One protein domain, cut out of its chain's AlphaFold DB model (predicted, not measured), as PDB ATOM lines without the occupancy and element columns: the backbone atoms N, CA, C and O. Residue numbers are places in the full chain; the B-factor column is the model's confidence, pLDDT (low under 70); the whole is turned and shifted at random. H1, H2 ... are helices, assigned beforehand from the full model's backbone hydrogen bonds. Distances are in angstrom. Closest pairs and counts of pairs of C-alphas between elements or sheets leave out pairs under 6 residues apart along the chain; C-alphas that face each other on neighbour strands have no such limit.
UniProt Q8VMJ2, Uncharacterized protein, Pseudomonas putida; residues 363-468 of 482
ATOM      1  N   GLN A 363     327.301 263.632 256.774       74.94
ATOM      2  CA  GLN A 363     326.758 263.522 255.415       74.94
ATOM      3  C   GLN A 363     326.203 262.120 255.142       74.94
ATOM      4  O   GLN A 363     325.106 261.988 254.603       74.94
ATOM      5  N   GLN A 364     326.950 261.076 255.504       80.31
ATOM      6  CA  GLN A 364     326.505 259.695 255.341       80.31
ATOM      7  C   GLN A 364     325.276 259.418 256.212       80.31
ATOM      8  O   GLN A 364     324.340 258.782 255.740       80.31
ATOM      9  N   TYR A 365     325.262 259.931 257.445       79.50
ATOM     10  CA  TYR A 365     324.148 259.779 258.378       79.50
ATOM     11  C   TYR A 365     322.885 260.520 257.915       79.50
ATOM     12  O   TYR A 365     321.813 259.936 257.839       79.50
ATOM     13  N   LEU A 366     322.987 261.795 257.541       77.12
ATOM     14  CA  LEU A 366     321.848 262.566 257.033       77.12
ATOM     15  C   LEU A 366     321.351 262.008 255.695       77.12
ATOM     16  O   LEU A 366     320.147 261.904 255.470       77.12
ATOM     17  N   GLY A 367     322.273 261.587 254.826       78.62
ATOM     18  CA  GLY A 367     321.943 260.909 253.577       78.62
ATOM     19  C   GLY A 367     321.189 259.599 253.809       78.62
ATOM     20  O   GLY A 367     320.177 259.353 253.153       78.62
ATOM     21  N   SER A 368     321.628 258.775 254.767       80.69
ATOM     22  CA  SER A 368     320.929 257.535 255.106       80.69
ATOM     23  C   SER A 368     319.564 257.802 255.746       80.69
ATOM     24  O   SER A 368     318.601 257.141 255.370       80.69
ATOM     25  N   GLN A 369     319.426 258.810 256.611       81.50
ATOM     26  CA  GLN A 369     318.134 259.196 257.197       81.50
ATOM     27  C   GLN A 369     317.126 259.688 256.146       81.50
ATOM     28  O   GLN A 369     315.948 259.317 256.179       81.50
ATOM     29  N   ALA A 370     317.578 260.463 255.156       77.94
ATOM     30  CA  ALA A 370     316.736 260.867 254.032       77.94
ATOM     31  C   ALA A 370     316.265 259.650 253.212       77.94
ATOM     32  O   ALA A 370     315.086 259.550 252.860       77.94
ATOM     33  N   LEU A 371     317.159 258.685 252.960       83.81
ATOM     34  CA  LEU A 371     316.808 257.430 252.292       83.81
ATOM     35  C   LEU A 371     315.826 256.587 253.114       83.81
ATOM     36  O   LEU A 371     314.865 256.075 252.546       83.81
ATOM     37  N   ILE A 372     316.015 256.479 254.433       86.56
ATOM     38  CA  ILE A 372     315.093 255.780 255.344       86.56
ATOM     39  C   ILE A 372     313.708 256.434 255.301       86.56
ATOM     40  O   ILE A 372     312.700 255.735 255.206       86.56
ATOM     41  N   THR A 373     313.643 257.766 255.286       84.94
ATOM     42  CA  THR A 373     312.381 258.515 255.180       84.94
ATOM     43  C   THR A 373     311.667 258.224 253.856       84.94
ATOM     44  O   THR A 373     310.477 257.892 253.843       84.94
ATOM     45  N   ALA A 374     312.389 258.268 252.733       85.44
ATOM     46  CA  ALA A 374     311.838 257.924 251.423       85.44
ATOM     47  C   ALA A 374     311.396 256.449 251.347       85.44
ATOM     48  O   ALA A 374     310.312 256.140 250.846       85.44
ATOM     49  N   ALA A 375     312.196 255.535 251.902       88.94
ATOM     50  CA  ALA A 375     311.870 254.117 251.994       88.94
ATOM     51  C   ALA A 375     310.634 253.876 252.871       88.94
ATOM     52  O   ALA A 375     309.797 253.047 252.522       88.94
ATOM     53  N   CYS A 376     310.452 254.637 253.954       92.19
ATOM     54  CA  CYS A 376     309.264 254.577 254.805       92.19
ATOM     55  C   CYS A 376     308.006 254.985 254.032       92.19
ATOM     56  O   CYS A 376     306.985 254.298 254.110       92.19
ATOM     57  N   ALA A 377     308.076 256.046 253.224       89.94
ATOM     58  CA  ALA A 377     306.975 256.426 252.341       89.94
ATOM     59  C   ALA A 377     306.655 255.313 251.322       89.94
ATOM     60  O   ALA A 377     305.487 254.953 251.134       89.94
ATOM     61  N   GLY A 378     307.683 254.705 250.720       90.94
ATOM     62  CA  GLY A 378     307.538 253.550 249.829       90.94
ATOM     63  C   GLY A 378     306.902 252.335 250.516       90.94
ATOM     64  O   GLY A 378     305.961 251.742 249.985       90.94
ATOM     65  N   LEU A 379     307.347 252.008 251.729       93.62
ATOM     66  CA  LEU A 379     306.832 250.904 252.538       93.62
ATOM     67  C   LEU A 379     305.361 251.118 252.913       93.62
ATOM     68  O   LEU A 379     304.547 250.206 252.772       93.62
ATOM     69  N   ARG A 380     304.984 252.337 253.315       93.12
ATOM     70  CA  ARG A 380     303.583 252.708 253.579       93.12
ATOM     71  C   ARG A 380     302.712 252.544 252.333       93.12
ATOM     72  O   ARG A 380     301.605 252.019 252.420       93.12
ATOM     73  N   ARG A 381     303.225 252.914 251.155       91.00
ATOM     74  CA  ARG A 381     302.528 252.700 249.878       91.00
ATOM     75  C   ARG A 381     302.375 251.218 249.531       91.00
ATOM     76  O   ARG A 381     301.331 250.834 249.006       91.00
ATOM     77  N   ALA A 382     303.383 250.394 249.815       92.94
ATOM     78  CA  ALA A 382     303.302 248.948 249.626       92.94
ATOM     79  C   ALA A 382     302.239 248.329 250.546       92.94
ATOM     80  O   ALA A 382     301.392 247.573 250.073       92.94
ATOM     81  N   LEU A 383     302.212 248.735 251.820       94.69
ATOM     82  CA  LEU A 383     301.211 248.310 252.804       94.69
ATOM     83  C   LEU A 383     299.778 248.714 252.432       94.69
ATOM     84  O   LEU A 383     298.843 247.986 252.744       94.69
ATOM     85  N   ALA A 384     299.595 249.833 251.727       93.75
ATOM     86  CA  ALA A 384     298.279 250.250 251.239       93.75
ATOM     87  C   ALA A 384     297.728 249.355 250.110       93.75
ATOM     88  O   ALA A 384     296.537 249.405 249.816       93.75
ATOM     89  N   ARG A 385     298.581 248.565 249.440       94.69
ATOM     90  CA  ARG A 385     298.212 247.758 248.259       94.69
ATOM     91  C   ARG A 385     298.410 246.258 248.454       94.69
ATOM     92  O   ARG A 385     297.853 245.470 247.696       94.69
ATOM     93  N   THR A 386     299.226 245.867 249.427       95.38
ATOM     94  CA  THR A 386     299.669 244.488 249.636       95.38
ATOM     95  C   THR A 386     299.532 244.122 251.114       95.38
ATOM     96  O   THR A 386     299.948 244.905 251.969       95.38
ATOM     97  N   PRO A 387     298.996 242.933 251.452       95.88
ATOM     98  CA  PRO A 387     298.939 242.471 252.836       95.88
ATOM     99  C   PRO A 387     300.332 242.407 253.478       95.88
ATOM    100  O   PRO A 387     301.262 241.874 252.873       95.88
ATOM    101  N   ALA A 388     300.452 242.856 254.732       94.38
ATOM    102  CA  ALA A 388     301.723 242.918 255.466       94.38
ATOM    103  C   ALA A 388     302.491 241.580 255.518       94.38
ATOM    104  O   ALA A 388     303.713 241.573 255.481       94.38
ATOM    105  N   HIS A 389     301.789 240.440 255.515       93.88
ATOM    106  CA  HIS A 389     302.385 239.094 255.497       93.88
ATOM    107  C   HIS A 389     303.197 238.772 254.231       93.88
ATOM    108  O   HIS A 389     303.882 237.754 254.187       93.88
ATOM    109  N   ARG A 390     303.106 239.603 253.187       93.19
ATOM    110  CA  ARG A 390     303.849 239.453 251.927       93.19
ATOM    111  C   ARG A 390     304.935 240.515 251.746       93.19
ATOM    112  O   ARG A 390     305.421 240.684 250.633       93.19
ATOM    113  N   ILE A 391     305.250 241.265 252.799       94.38
ATOM    114  CA  ILE A 391     306.237 242.337 252.758       94.38
ATOM    115  C   ILE A 391     307.300 242.041 253.807       94.38
ATOM    116  O   ILE A 391     306.979 241.876 254.984       94.38
ATOM    117  N   ASP A 392     308.551 242.046 253.365       93.44
ATOM    118  CA  ASP A 392     309.736 241.984 254.211       93.44
ATOM    119  C   ASP A 392     310.444 243.345 254.154       93.44
ATOM    120  O   ASP A 392     310.461 243.998 253.105       93.44
ATOM    121  N   ALA A 393     310.990 243.817 255.277       94.38
ATOM    122  CA  ALA A 393     311.665 245.114 255.348       94.38
ATOM    123  C   ALA A 393     313.005 245.064 256.085       94.38
ATOM    124  O   ALA A 393     313.233 244.249 256.982       94.38
ATOM    125  N   GLY A 394     313.871 246.007 255.706       92.44
ATOM    126  CA  GLY A 394     315.190 246.210 256.292       92.44
ATOM    127  C   GLY A 394     316.223 245.156 255.898       92.44
ATOM    128  O   GLY A 394     315.994 244.306 255.033       92.44
ATOM    129  N   LEU A 395     317.389 245.241 256.533       92.25
ATOM    130  CA  LEU A 395     318.566 244.424 256.217       92.25
ATOM    131  C   LEU A 395     318.358 242.938 256.524       92.25
ATOM    132  O   LEU A 395     318.748 242.083 255.735       92.25
ATOM    133  N   GLY A 396     317.699 242.632 257.636       92.88
ATOM    134  CA  GLY A 396     317.327 241.279 258.031       92.88
ATOM    135  C   GLY A 396     316.141 240.711 257.254       92.88
ATOM    136  O   GLY A 396     315.813 239.547 257.453       92.88
ATOM    137  N   GLN A 397     315.491 241.493 256.379       92.56
ATOM    138  CA  GLN A 397     314.280 241.073 255.660       92.56
ATOM    139  C   GLN A 397     313.195 240.560 256.627       92.56
ATOM    140  O   GLN A 397     312.656 239.467 256.474       92.56
ATOM    141  N   VAL A 398     312.896 241.341 257.668       94.81
ATOM    142  CA  VAL A 398     311.898 240.975 258.684       94.81
ATOM    143  C   VAL A 398     310.494 241.132 258.099       94.81
ATOM    144  O   VAL A 398     310.144 242.211 257.613       94.81
ATOM    145  N   ASN A 399     309.674 240.081 258.179       94.19
ATOM    146  CA  ASN A 399     308.307 240.100 257.654       94.19
ATOM    147  C   ASN A 399     307.356 240.955 258.505       94.19
ATOM    148  O   ASN A 399     307.203 240.729 259.710       94.19
ATOM    149  N   LEU A 400     306.641 241.885 257.864       94.69
ATOM    150  CA  LEU A 400     305.754 242.840 258.540       94.69
ATOM    151  C   LEU A 400     304.466 242.212 259.095       94.69
ATOM    152  O   LEU A 400     303.835 242.757 260.000       94.69
ATOM    153  N   GLY A 401     304.006 241.100 258.529       93.94
ATOM    154  CA  GLY A 401     302.799 240.431 259.010       93.94
ATOM    155  C   GLY A 401     303.092 239.572 260.232       93.94
ATOM    156  O   GLY A 401     302.544 239.802 261.309       93.94
ATOM    157  N   TYR A 402     304.003 238.609 260.070       92.25
ATOM    158  CA  TYR A 402     304.286 237.605 261.099       92.25
ATOM    159  C   TYR A 402     304.940 238.193 262.358       92.25
ATOM    160  O   TYR A 402     304.678 237.718 263.464       92.25
ATOM    161  N   HIS A 403     305.735 239.259 262.221       94.00
ATOM    162  CA  HIS A 403     306.459 239.872 263.340       94.00
ATOM    163  C   HIS A 403     305.875 241.213 263.797       94.00
ATOM    164  O   HIS A 403     306.561 241.993 264.455       94.00
ATOM    165  N   ARG A 404     304.589 241.477 263.515       94.38
ATOM    166  CA  ARG A 404     303.910 242.736 263.877       94.38
ATOM    167  C   ARG A 404     304.060 243.129 265.354       94.38
ATOM    168  O   ARG A 404     304.027 244.315 265.660       94.38
ATOM    169  N   HIS A 405     304.211 242.163 266.259       94.75
ATOM    170  CA  HIS A 405     304.345 242.382 267.702       94.75
ATOM    171  C   HIS A 405     305.725 242.914 268.145       94.75
ATOM    172  O   HIS A 405     305.882 243.241 269.315       94.75
ATOM    173  N   ARG A 406     306.724 243.007 267.252       94.06
ATOM    174  CA  ARG A 406     308.115 243.381 267.601       94.06
ATOM    175  C   ARG A 406     308.467 244.854 267.385       94.06
ATOM    176  O   ARG A 406     309.562 245.297 267.734       94.06
ATOM    177  N   TYR A 407     307.551 245.614 266.799       94.12
ATOM    178  CA  TYR A 407     307.743 247.022 266.464       94.12
ATOM    179  C   TYR A 407     306.428 247.793 266.604       94.12
ATOM    180  O   TYR A 407     305.337 247.220 266.487       94.12
ATOM    181  N   THR A 408     306.509 249.104 266.831       93.31
ATOM    182  CA  THR A 408     305.302 249.933 266.997       93.31
ATOM    183  C   THR A 408     304.785 250.388 265.639       93.31
ATOM    184  O   THR A 408     303.600 250.213 265.328       93.31
ATOM    185  N   GLN A 409     305.687 250.888 264.793       92.62
ATOM    186  CA  GLN A 409     305.415 251.340 263.433       92.62
ATOM    187  C   GLN A 409     306.250 250.574 262.393       92.62
ATOM    188  O   GLN A 409     307.434 250.341 262.617       92.62
ATOM    189  N   PRO A 410     305.695 250.236 261.209       93.19
ATOM    190  CA  PRO A 410     306.422 249.488 260.177       93.19
ATOM    191  C   PRO A 410     307.752 250.105 259.735       93.19
ATOM    192  O   PRO A 410     308.669 249.384 259.359       93.19
ATOM    193  N   CYS A 411     307.864 251.435 259.777       94.31
ATOM    194  CA  CYS A 411     309.074 252.134 259.355       94.31
ATOM    195  C   CYS A 411     310.256 251.954 260.315       94.31
ATOM    196  O   CYS A 411     311.386 252.168 259.893       94.31
ATOM    197  N   GLU A 412     310.035 251.495 261.552       93.62
ATOM    198  CA  GLU A 412     311.123 251.131 262.476       93.62
ATOM    199  C   GLU A 412     311.983 249.991 261.924       93.62
ATOM    200  O   GLU A 412     313.169 249.910 262.222       93.62
ATOM    201  N   LEU A 413     311.417 249.128 261.073       94.75
ATOM    202  CA  LEU A 413     312.172 248.063 260.415       94.75
ATOM    203  C   LEU A 413     313.141 248.583 259.346       94.75
ATOM    204  O   LEU A 413     313.917 247.794 258.818       94.75
ATOM    205  N   LEU A 414     313.100 249.871 258.999       94.56
ATOM    206  CA  LEU A 414     314.072 250.488 258.096       94.56
ATOM    207  C   LEU A 414     315.284 251.056 258.844       94.56
ATOM    208  O   LEU A 414     316.290 251.341 258.199       94.56
ATOM    209  N   ASP A 415     315.215 251.178 260.175       91.06
ATOM    210  CA  ASP A 415     316.392 251.451 260.997       91.06
ATOM    211  C   ASP A 415     317.297 250.202 261.016       91.06
ATOM    212  O   ASP A 415     316.848 249.127 261.435       91.06
ATOM    213  N   PRO A 416     318.561 250.301 260.559       90.69
ATOM    214  CA  PRO A 416     319.455 249.151 260.450       90.69
ATOM    215  C   PRO A 416     319.664 248.402 261.767       90.69
ATOM    216  O   PRO A 416     319.623 247.172 261.785       90.69
ATOM    217  N   TYR A 417     319.869 249.125 262.869       90.75
ATOM    218  CA  TYR A 417     320.192 248.523 264.159       90.75
ATOM    219  C   TYR A 417     318.964 247.869 264.775       90.75
ATOM    220  O   TYR A 417     319.038 246.725 265.224       90.75
ATOM    221  N   ARG A 418     317.812 248.548 264.738       93.25
ATOM    222  CA  ARG A 418     316.549 247.987 265.226       93.25
ATOM    223  C   ARG A 418     316.155 246.746 264.434       93.25
ATOM    224  O   ARG A 418     315.751 245.748 265.029       93.25
ATOM    225  N   ASN A 419     316.292 246.789 263.112       95.88
ATOM    226  CA  ASN A 419     315.961 245.665 262.246       95.88
ATOM    227  C   ASN A 419     316.863 244.451 262.505       95.88
ATOM    228  O   ASN A 419     316.355 243.343 262.663       95.88
ATOM    229  N   LEU A 420     318.181 244.659 262.607       96.00
ATOM    230  CA  LEU A 420     319.135 243.584 262.892       96.00
ATOM    231  C   LEU A 420     318.971 243.020 264.307       96.00
ATOM    232  O   LEU A 420     319.073 241.808 264.477       96.00
ATOM    233  N   ALA A 421     318.660 243.854 265.304       96.12
ATOM    234  CA  ALA A 421     318.359 243.391 266.658       96.12
ATOM    235  C   ALA A 421     317.131 242.468 266.673       96.12
ATOM    236  O   ALA A 421     317.198 241.360 267.201       96.12
ATOM    237  N   ILE A 422     316.041 242.872 266.009       96.25
ATOM    238  CA  ILE A 422     314.840 242.039 265.859       96.25
ATOM    239  C   ILE A 422     315.165 240.744 265.101       96.25
ATOM    240  O   ILE A 422     314.739 239.666 265.512       96.25
ATOM    241  N   ALA A 423     315.934 240.819 264.011       95.44
ATOM    242  CA  ALA A 423     316.324 239.639 263.244       95.44
ATOM    243  C   ALA A 423     317.158 238.657 264.084       95.44
ATOM    244  O   ALA A 423     316.916 237.452 264.037       95.44
ATOM    245  N   ALA A 424     318.094 239.164 264.893       95.38
ATOM    246  CA  ALA A 424     318.905 238.364 265.804       95.38
ATOM    247  C   ALA A 424     318.060 237.695 266.899       95.38
ATOM    248  O   ALA A 424     318.273 236.522 267.202       95.38
ATOM    249  N   GLU A 425     317.070 238.398 267.458       95.69
ATOM    250  CA  GLU A 425     316.114 237.810 268.401       95.69
ATOM    251  C   GLU A 425     315.327 236.660 267.768       95.69
ATOM    252  O   GLU A 425     315.266 235.575 268.346       95.69
ATOM    253  N   ILE A 426     314.784 236.862 266.562       94.12
ATOM    254  CA  ILE A 426     314.045 235.818 265.841       94.12
ATOM    255  C   ILE A 426     314.971 234.630 265.545       94.12
ATOM    256  O   ILE A 426     314.587 233.488 265.775       94.12
ATOM    257  N   LEU A 427     316.195 234.870 265.065       93.88
ATOM    258  CA  LEU A 427     317.170 233.804 264.802       93.88
ATOM    259  C   LEU A 427     317.487 232.994 266.058       93.88
ATOM    260  O   LEU A 427     317.526 231.767 265.988       93.88
ATOM    261  N   ARG A 428     317.674 233.664 267.199       93.88
ATOM    262  CA  ARG A 428     317.925 233.016 268.488       93.88
ATOM    263  C   ARG A 428     316.735 232.175 268.944       93.88
ATOM    264  O   ARG A 428     316.937 231.076 269.435       93.88
ATOM    265  N   GLU A 429     315.508 232.653 268.757       93.06
ATOM    266  CA  GLU A 429     314.296 231.882 269.071       93.06
ATOM    267  C   GLU A 429     314.104 230.667 268.159       93.06
ATOM    268  O   GLU A 429     313.534 229.661 268.573       93.06
ATOM    269  N   GLN A 430     314.562 230.757 266.910       91.94
ATOM    270  CA  GLN A 430     314.531 229.637 265.973       91.94
ATOM    271  C   GLN A 430     315.710 228.675 266.151       91.94
ATOM    272  O   GLN A 430     315.735 227.658 265.453       91.94
ATOM    273  N   HIS A 431     316.678 228.984 267.020       93.94
ATOM    274  CA  HIS A 431     317.848 228.152 267.292       93.94
ATOM    275  C   HIS A 431     317.624 227.241 268.504       93.94
ATOM    276  O   HIS A 431     317.074 227.629 269.531       93.94
ATOM    277  N   THR A 432     318.070 226.006 268.360       92.75
ATOM    278  CA  THR A 432     317.985 224.901 269.302       92.75
ATOM    279  C   THR A 432     319.409 224.576 269.736       92.75
ATOM    280  O   THR A 432     320.274 224.374 268.877       92.75
ATOM    281  N   PRO A 433     319.691 224.484 271.046       92.06
ATOM    282  CA  PRO A 433     321.030 224.166 271.525       92.06
ATOM    283  C   PRO A 433     321.598 222.902 270.864       92.06
ATOM    284  O   PRO A 433     320.938 221.866 270.814       92.06
ATOM    285  N   GLY A 434     322.825 222.997 270.347       88.25
ATOM    286  CA  GLY A 434     323.517 221.893 269.673       88.25
ATOM    287  C   GLY A 434     323.198 221.718 268.183       88.25
ATOM    288  O   GLY A 434     323.799 220.854 267.550       88.25
ATOM    289  N   GLU A 435     322.305 222.525 267.597       90.50
ATOM    290  CA  GLU A 435     322.023 222.467 266.160       90.50
ATOM    291  C   GLU A 435     322.839 223.480 265.336       90.50
ATOM    292  O   GLU A 435     323.253 224.538 265.819       90.50
ATOM    293  N   ASP A 436     323.012 223.175 264.048       89.69
ATOM    294  CA  ASP A 436     323.630 224.075 263.074       89.69
ATOM    295  C   ASP A 436     322.765 225.330 262.832       89.69
ATOM    296  O   ASP A 436     321.575 225.245 262.515       89.69
ATOM    297  N   TRP A 437     323.383 226.510 262.901       90.38
ATOM    298  CA  TRP A 437     322.754 227.800 262.609       90.38
ATOM    299  C   TRP A 437     322.106 227.871 261.221       90.38
ATOM    300  O   TRP A 437     321.110 228.575 261.048       90.38
ATOM    301  N   LEU A 438     322.579 227.105 260.232       90.12
ATOM    302  CA  LEU A 438     321.922 227.022 258.922       90.12
ATOM    303  C   LEU A 438     320.501 226.441 259.004       90.12
ATOM    304  O   LEU A 438     319.637 226.806 258.199       90.12
ATOM    305  N   LEU A 439     320.221 225.560 259.970       90.12
ATOM    306  CA  LEU A 439     318.864 225.068 260.230       90.12
ATOM    307  C   LEU A 439     317.979 226.182 260.798       90.12
ATOM    308  O   LEU A 439     316.866 226.382 260.300       90.12
ATOM    309  N   ALA A 440     318.506 226.956 261.753       92.06
ATOM    310  CA  ALA A 440     317.816 228.105 262.335       92.06
ATOM    311  C   ALA A 440     317.515 229.187 261.289       92.06
ATOM    312  O   ALA A 440     316.399 229.691 261.246       92.06
ATOM    313  N   ILE A 441     318.438 229.461 260.363       91.12
ATOM    314  CA  ILE A 441     318.232 230.391 259.237       91.12
ATOM    315  C   ILE A 441     317.102 229.917 258.306       91.12
ATOM    316  O   ILE A 441     316.311 230.717 257.803       91.12
ATOM    317  N   GLY A 442     316.984 228.607 258.074       90.94
ATOM    318  CA  GLY A 442     315.859 228.052 257.321       90.94
ATOM    319  C   GLY A 442     314.515 228.326 258.009       90.94
ATOM    320  O   GLY A 442     313.556 228.739 257.349       90.94
ATOM    321  N   ARG A 443     314.459 228.129 259.332       90.62
ATOM    322  CA  ARG A 443     313.264 228.396 260.145       90.62
ATOM    323  C   ARG A 443     312.984 229.885 260.334       90.62
ATOM    324  O   ARG A 443     311.819 230.258 260.350       90.62
ATOM    325  N   TYR A 444     314.006 230.735 260.359       91.44
ATOM    326  CA  TYR A 444     313.868 232.192 260.352       91.44
ATOM    327  C   TYR A 444     313.000 232.663 259.182       91.44
ATOM    328  O   TYR A 444     312.019 233.371 259.376       91.44
ATOM    329  N   HIS A 445     313.302 232.191 257.970       87.38
ATOM    330  CA  HIS A 445     312.518 232.541 256.785       87.38
ATOM    331  C   HIS A 445     311.154 231.832 256.744       87.38
ATOM    332  O   HIS A 445     310.175 232.361 256.217       87.38
ATOM    333  N   ARG A 446     311.064 230.588 257.232       88.00
ATOM    334  CA  ARG A 446     309.791 229.856 257.314       88.00
ATOM    335  C   ARG A 446     309.805 228.884 258.497       88.00
ATOM    336  O   ARG A 446     310.300 227.768 258.328       88.00
ATOM    337  N   PRO A 447     309.175 229.229 259.635       85.00
ATOM    338  CA  PRO A 447     309.213 228.393 260.841       85.00
ATOM    339  C   PRO A 447     308.648 226.985 260.625       85.00
ATOM    340  O   PRO A 447     309.165 226.010 261.160       85.00
ATOM    341  N   ALA A 448     307.652 226.848 259.741       85.50
ATOM    342  CA  ALA A 448     307.072 225.561 259.344       85.50
ATOM    343  C   ALA A 448     308.018 224.655 258.518       85.50
ATOM    344  O   ALA A 448     307.627 223.565 258.104       85.50
ATOM    345  N   GLY A 449     309.235 225.108 258.201       87.06
ATOM    346  CA  GLY A 449     310.230 224.333 257.468       87.06
ATOM    347  C   GLY A 449     309.840 224.022 256.016       87.06
ATOM    348  O   GLY A 449     309.237 224.837 255.305       87.06
ATOM    349  N   GLY A 450     310.215 222.828 255.552       90.44
ATOM    350  CA  GLY A 450     309.898 222.305 254.220       90.44
ATOM    351  C   GLY A 450     310.767 222.853 253.082       90.44
ATOM    352  O   GLY A 450     311.802 223.491 253.291       90.44
ATOM    353  N   ALA A 451     310.333 222.607 251.841       91.25
ATOM    354  CA  ALA A 451     311.089 222.970 250.640       91.25
ATOM    355  C   ALA A 451     311.481 224.464 250.553       91.25
ATOM    356  O   ALA A 451     312.612 224.737 250.145       91.25
ATOM    357  N   PRO A 452     310.635 225.442 250.951       87.00
ATOM    358  CA  PRO A 452     311.030 226.852 250.959       87.00
ATOM    359  C   PRO A 452     312.180 227.156 251.931       87.00
ATOM    360  O   PRO A 452     313.154 227.782 251.521       87.00
ATOM    361  N   ALA A 453     312.118 226.650 253.168       89.38
ATOM    362  CA  ALA A 453     313.182 226.819 254.163       89.38
ATOM    363  C   ALA A 453     314.500 226.182 253.691       89.38
ATOM    364  O   ALA A 453     315.567 226.783 253.792       89.38
ATOM    365  N   ALA A 454     314.426 224.991 253.084       90.88
ATOM    366  CA  ALA A 454     315.593 224.308 252.530       90.88
ATOM    367  C   ALA A 454     316.210 225.047 251.327       90.88
ATOM    368  O   ALA A 454     317.427 225.020 251.141       90.88
ATOM    369  N   ARG A 455     315.394 225.703 250.486       91.69
ATOM    370  CA  ARG A 455     315.893 226.574 249.405       91.69
ATOM    371  C   ARG A 455     316.595 227.804 249.968       91.69
ATOM    372  O   ARG A 455     317.712 228.087 249.544       91.69
ATOM    373  N   TYR A 456     315.976 228.477 250.935       89.19
ATOM    374  CA  TYR A 456     316.551 229.662 251.564       89.19
ATOM    375  C   TYR A 456     317.888 229.342 252.244       89.19
ATOM    376  O   TYR A 456     318.902 229.958 251.923       89.19
ATOM    377  N   ARG A 457     317.936 228.272 253.048       92.00
ATOM    378  CA  ARG A 457     319.168 227.768 253.672       92.00
ATOM    379  C   ARG A 457     320.288 227.522 252.662       92.00
ATOM    380  O   ARG A 457     321.413 227.943 252.893       92.00
ATOM    381  N   ARG A 458     319.996 226.861 251.535       92.00
ATOM    382  CA  ARG A 458     321.000 226.614 250.479       92.00
ATOM    383  C   ARG A 458     321.523 227.910 249.861       92.00
ATOM    384  O   ARG A 458     322.710 227.998 249.568       92.00
ATOM    385  N   SER A 459     320.650 228.898 249.663       90.19
ATOM    386  CA  SER A 459     321.037 230.209 249.134       90.19
ATOM    387  C   SER A 459     321.977 230.950 250.086       90.19
ATOM    388  O   SER A 459     322.995 231.483 249.644       90.19
ATOM    389  N   VAL A 460     321.653 230.944 251.384       89.44
ATOM    390  CA  VAL A 460     322.477 231.573 252.422       89.44
ATOM    391  C   VAL A 460     323.804 230.840 252.583       89.44
ATOM    392  O   VAL A 460     324.842 231.486 252.574       89.44
ATOM    393  N   HIS A 461     323.791 229.504 252.636       90.75
ATOM    394  CA  HIS A 461     325.013 228.704 252.718       90.75
ATOM    395  C   HIS A 461     325.973 229.021 251.566       90.75
ATOM    396  O   HIS A 461     327.136 229.296 251.816       90.75
ATOM    397  N   ARG A 462     325.475 229.098 250.321       91.31
ATOM    398  CA  ARG A 462     326.300 229.459 249.158       91.31
ATOM    399  C   ARG A 462     326.958 230.835 249.303       91.31
ATOM    400  O   ARG A 462     328.134 230.971 248.987       91.31
ATOM    401  N   HIS A 463     326.210 231.841 249.759       88.25
ATOM    402  CA  HIS A 463     326.767 233.180 249.985       88.25
ATOM    403  C   HIS A 463     327.784 233.184 251.124       88.25
ATOM    404  O   HIS A 463     328.840 233.791 250.989       88.25
ATOM    405  N   LEU A 464     327.495 232.478 252.219       87.12
ATOM    406  CA  LEU A 464     328.394 232.384 253.361       87.12
ATOM    407  C   LEU A 464     329.714 231.708 252.976       87.12
ATOM    408  O   LEU A 464     330.771 232.233 253.300       87.12
ATOM    409  N   THR A 465     329.666 230.602 252.227       88.19
ATOM    410  CA  THR A 465     330.871 229.943 251.708       88.19
ATOM    411  C   THR A 465     331.683 230.892 250.831       88.19
ATOM    412  O   THR A 465     332.882 231.004 251.033       88.19
ATOM    413  N   HIS A 466     331.040 231.648 249.935       86.06
ATOM    414  CA  HIS A 466     331.737 232.636 249.103       86.06
ATOM    415  C   HIS A 466     332.365 233.779 249.922       86.06
ATOM    416  O   HIS A 466     333.387 234.326 249.526       86.06
ATOM    417  N   MET A 467     331.761 234.189 251.040       81.88
ATOM    418  CA  MET A 467     332.348 235.215 251.913       81.88
ATOM    419  C   MET A 467     333.526 234.688 252.739       81.88
ATOM    420  O   MET A 467     334.410 235.464 253.095       81.88
ATOM    421  N   LEU A 468     333.513 233.397 253.077       82.25
ATOM    422  CA  LEU A 468     334.549 232.747 253.881       82.25
ATOM    423  C   LEU A 468     335.726 232.247 253.030       82.25
ATOM    424  O   LEU A 468     336.843 232.185 253.537       82.25
TER     425      LEU A 468
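Overview. This is residues 363 to 468 of the 482 residues of an uncharacterized protein of Pseudomonas putida (UniProt Q8VMJ2). What shape do these coordinates make? An open U: two long helices, H1 and H5, stand like posts at opposite ends of the longest axis and run in nearly opposite directions, and the bridge between them is made by short H2, then H3, then H4, which packs on H5. The long loop of residues 384 to 409 folds back between H1 and H3 and fills part of the space inside the U, while residues 462 to 468, of H5, stick out. What is it made of? The printed part has 106 residues with five named helices, in the order H1, H2, H3, H4, H5, and no named strand; the class is all helix. How large is it? It is only just compact, close to loose, with a radius of gyration of the C-alphas of 15.1 A, and the C-alphas span 41 by 32 by 22 A.

Arrangement. What does the longest helix touch? H1, residues 363 to 383, touches H2, residues 410 to 414, and does so with its residues 372 to 380 alone. The closest C-alphas are those of Cys 376 and Cys 411, 5.2 A apart. Which helices touch from there on? H2 and H3, residues 416 to 429, only just touch, with 3 pairs of C-alphas within 8 A, and they touch only at the corner by their link; the closest C-alphas are those of Leu 413 and Asn 419, 4.8 A apart. With residues 426 to 428 alone, H3 touches H4, residues 437 to 445, at a steep tilt of 69 degrees, only just short of about perpendicular, opposite ways, and the closest C-alphas are those of Leu 427 and Tyr 444, 5.8 A apart. H4 touches H5, residues 450 to 468, through residues 453 to 461 of H5 alone, at a steep tilt of 53 degrees, opposite ways, with the C-alphas of Gly 442 and Ala 453 closest at 4.3 A. Which helices stay apart? H1 is apart from H3, H4 and H5; H2 is apart from H4 and H5; and H3 is apart from H5. What do the backbone N and O atoms show? In H1, H3, H4 and H5 every O i to N i+4 pair is within hydrogen-bond range; in H2 it is 0 of 1, beside 2 of 2 O i to N i+3 pairs.

Along the chain. Where does the first helix run? H1 begins at C-alpha 363, at (326.758, 263.522, 255.415), and ends at C-alpha 383, at (301.211, 248.310, 252.804), 29.8 A from first to last C-alpha. How long are the other helices? H2 measures 8.0 A from first to last C-alpha, H3 20.0 A, H4 12.7 A and H5 26.8 A. Where does the last helix end? H5 ends at C-alpha 468, at (334.549, 232.747, 253.881).

Size, cuts and confidence. Which C-alphas are farthest apart? Those of Gln 363 and Gly 450, at 44.5 A; the first and last printed C-alphas, of Gln 363 and Leu 468, are 31.8 A apart. How are the helices linked? The link from H1 to H2 is long, with 26 residues, and in it residues 392 to 393 pair with residues 398 to 399, antiparallel. The links from H2 to H3 and from H4 to H5 are tight, and that from H3 to H4 is short, with 7 residues. Is any part cut or of low confidence? The printed part has no cut, its mean pLDDT is 90.7, and no printed residue is under 70.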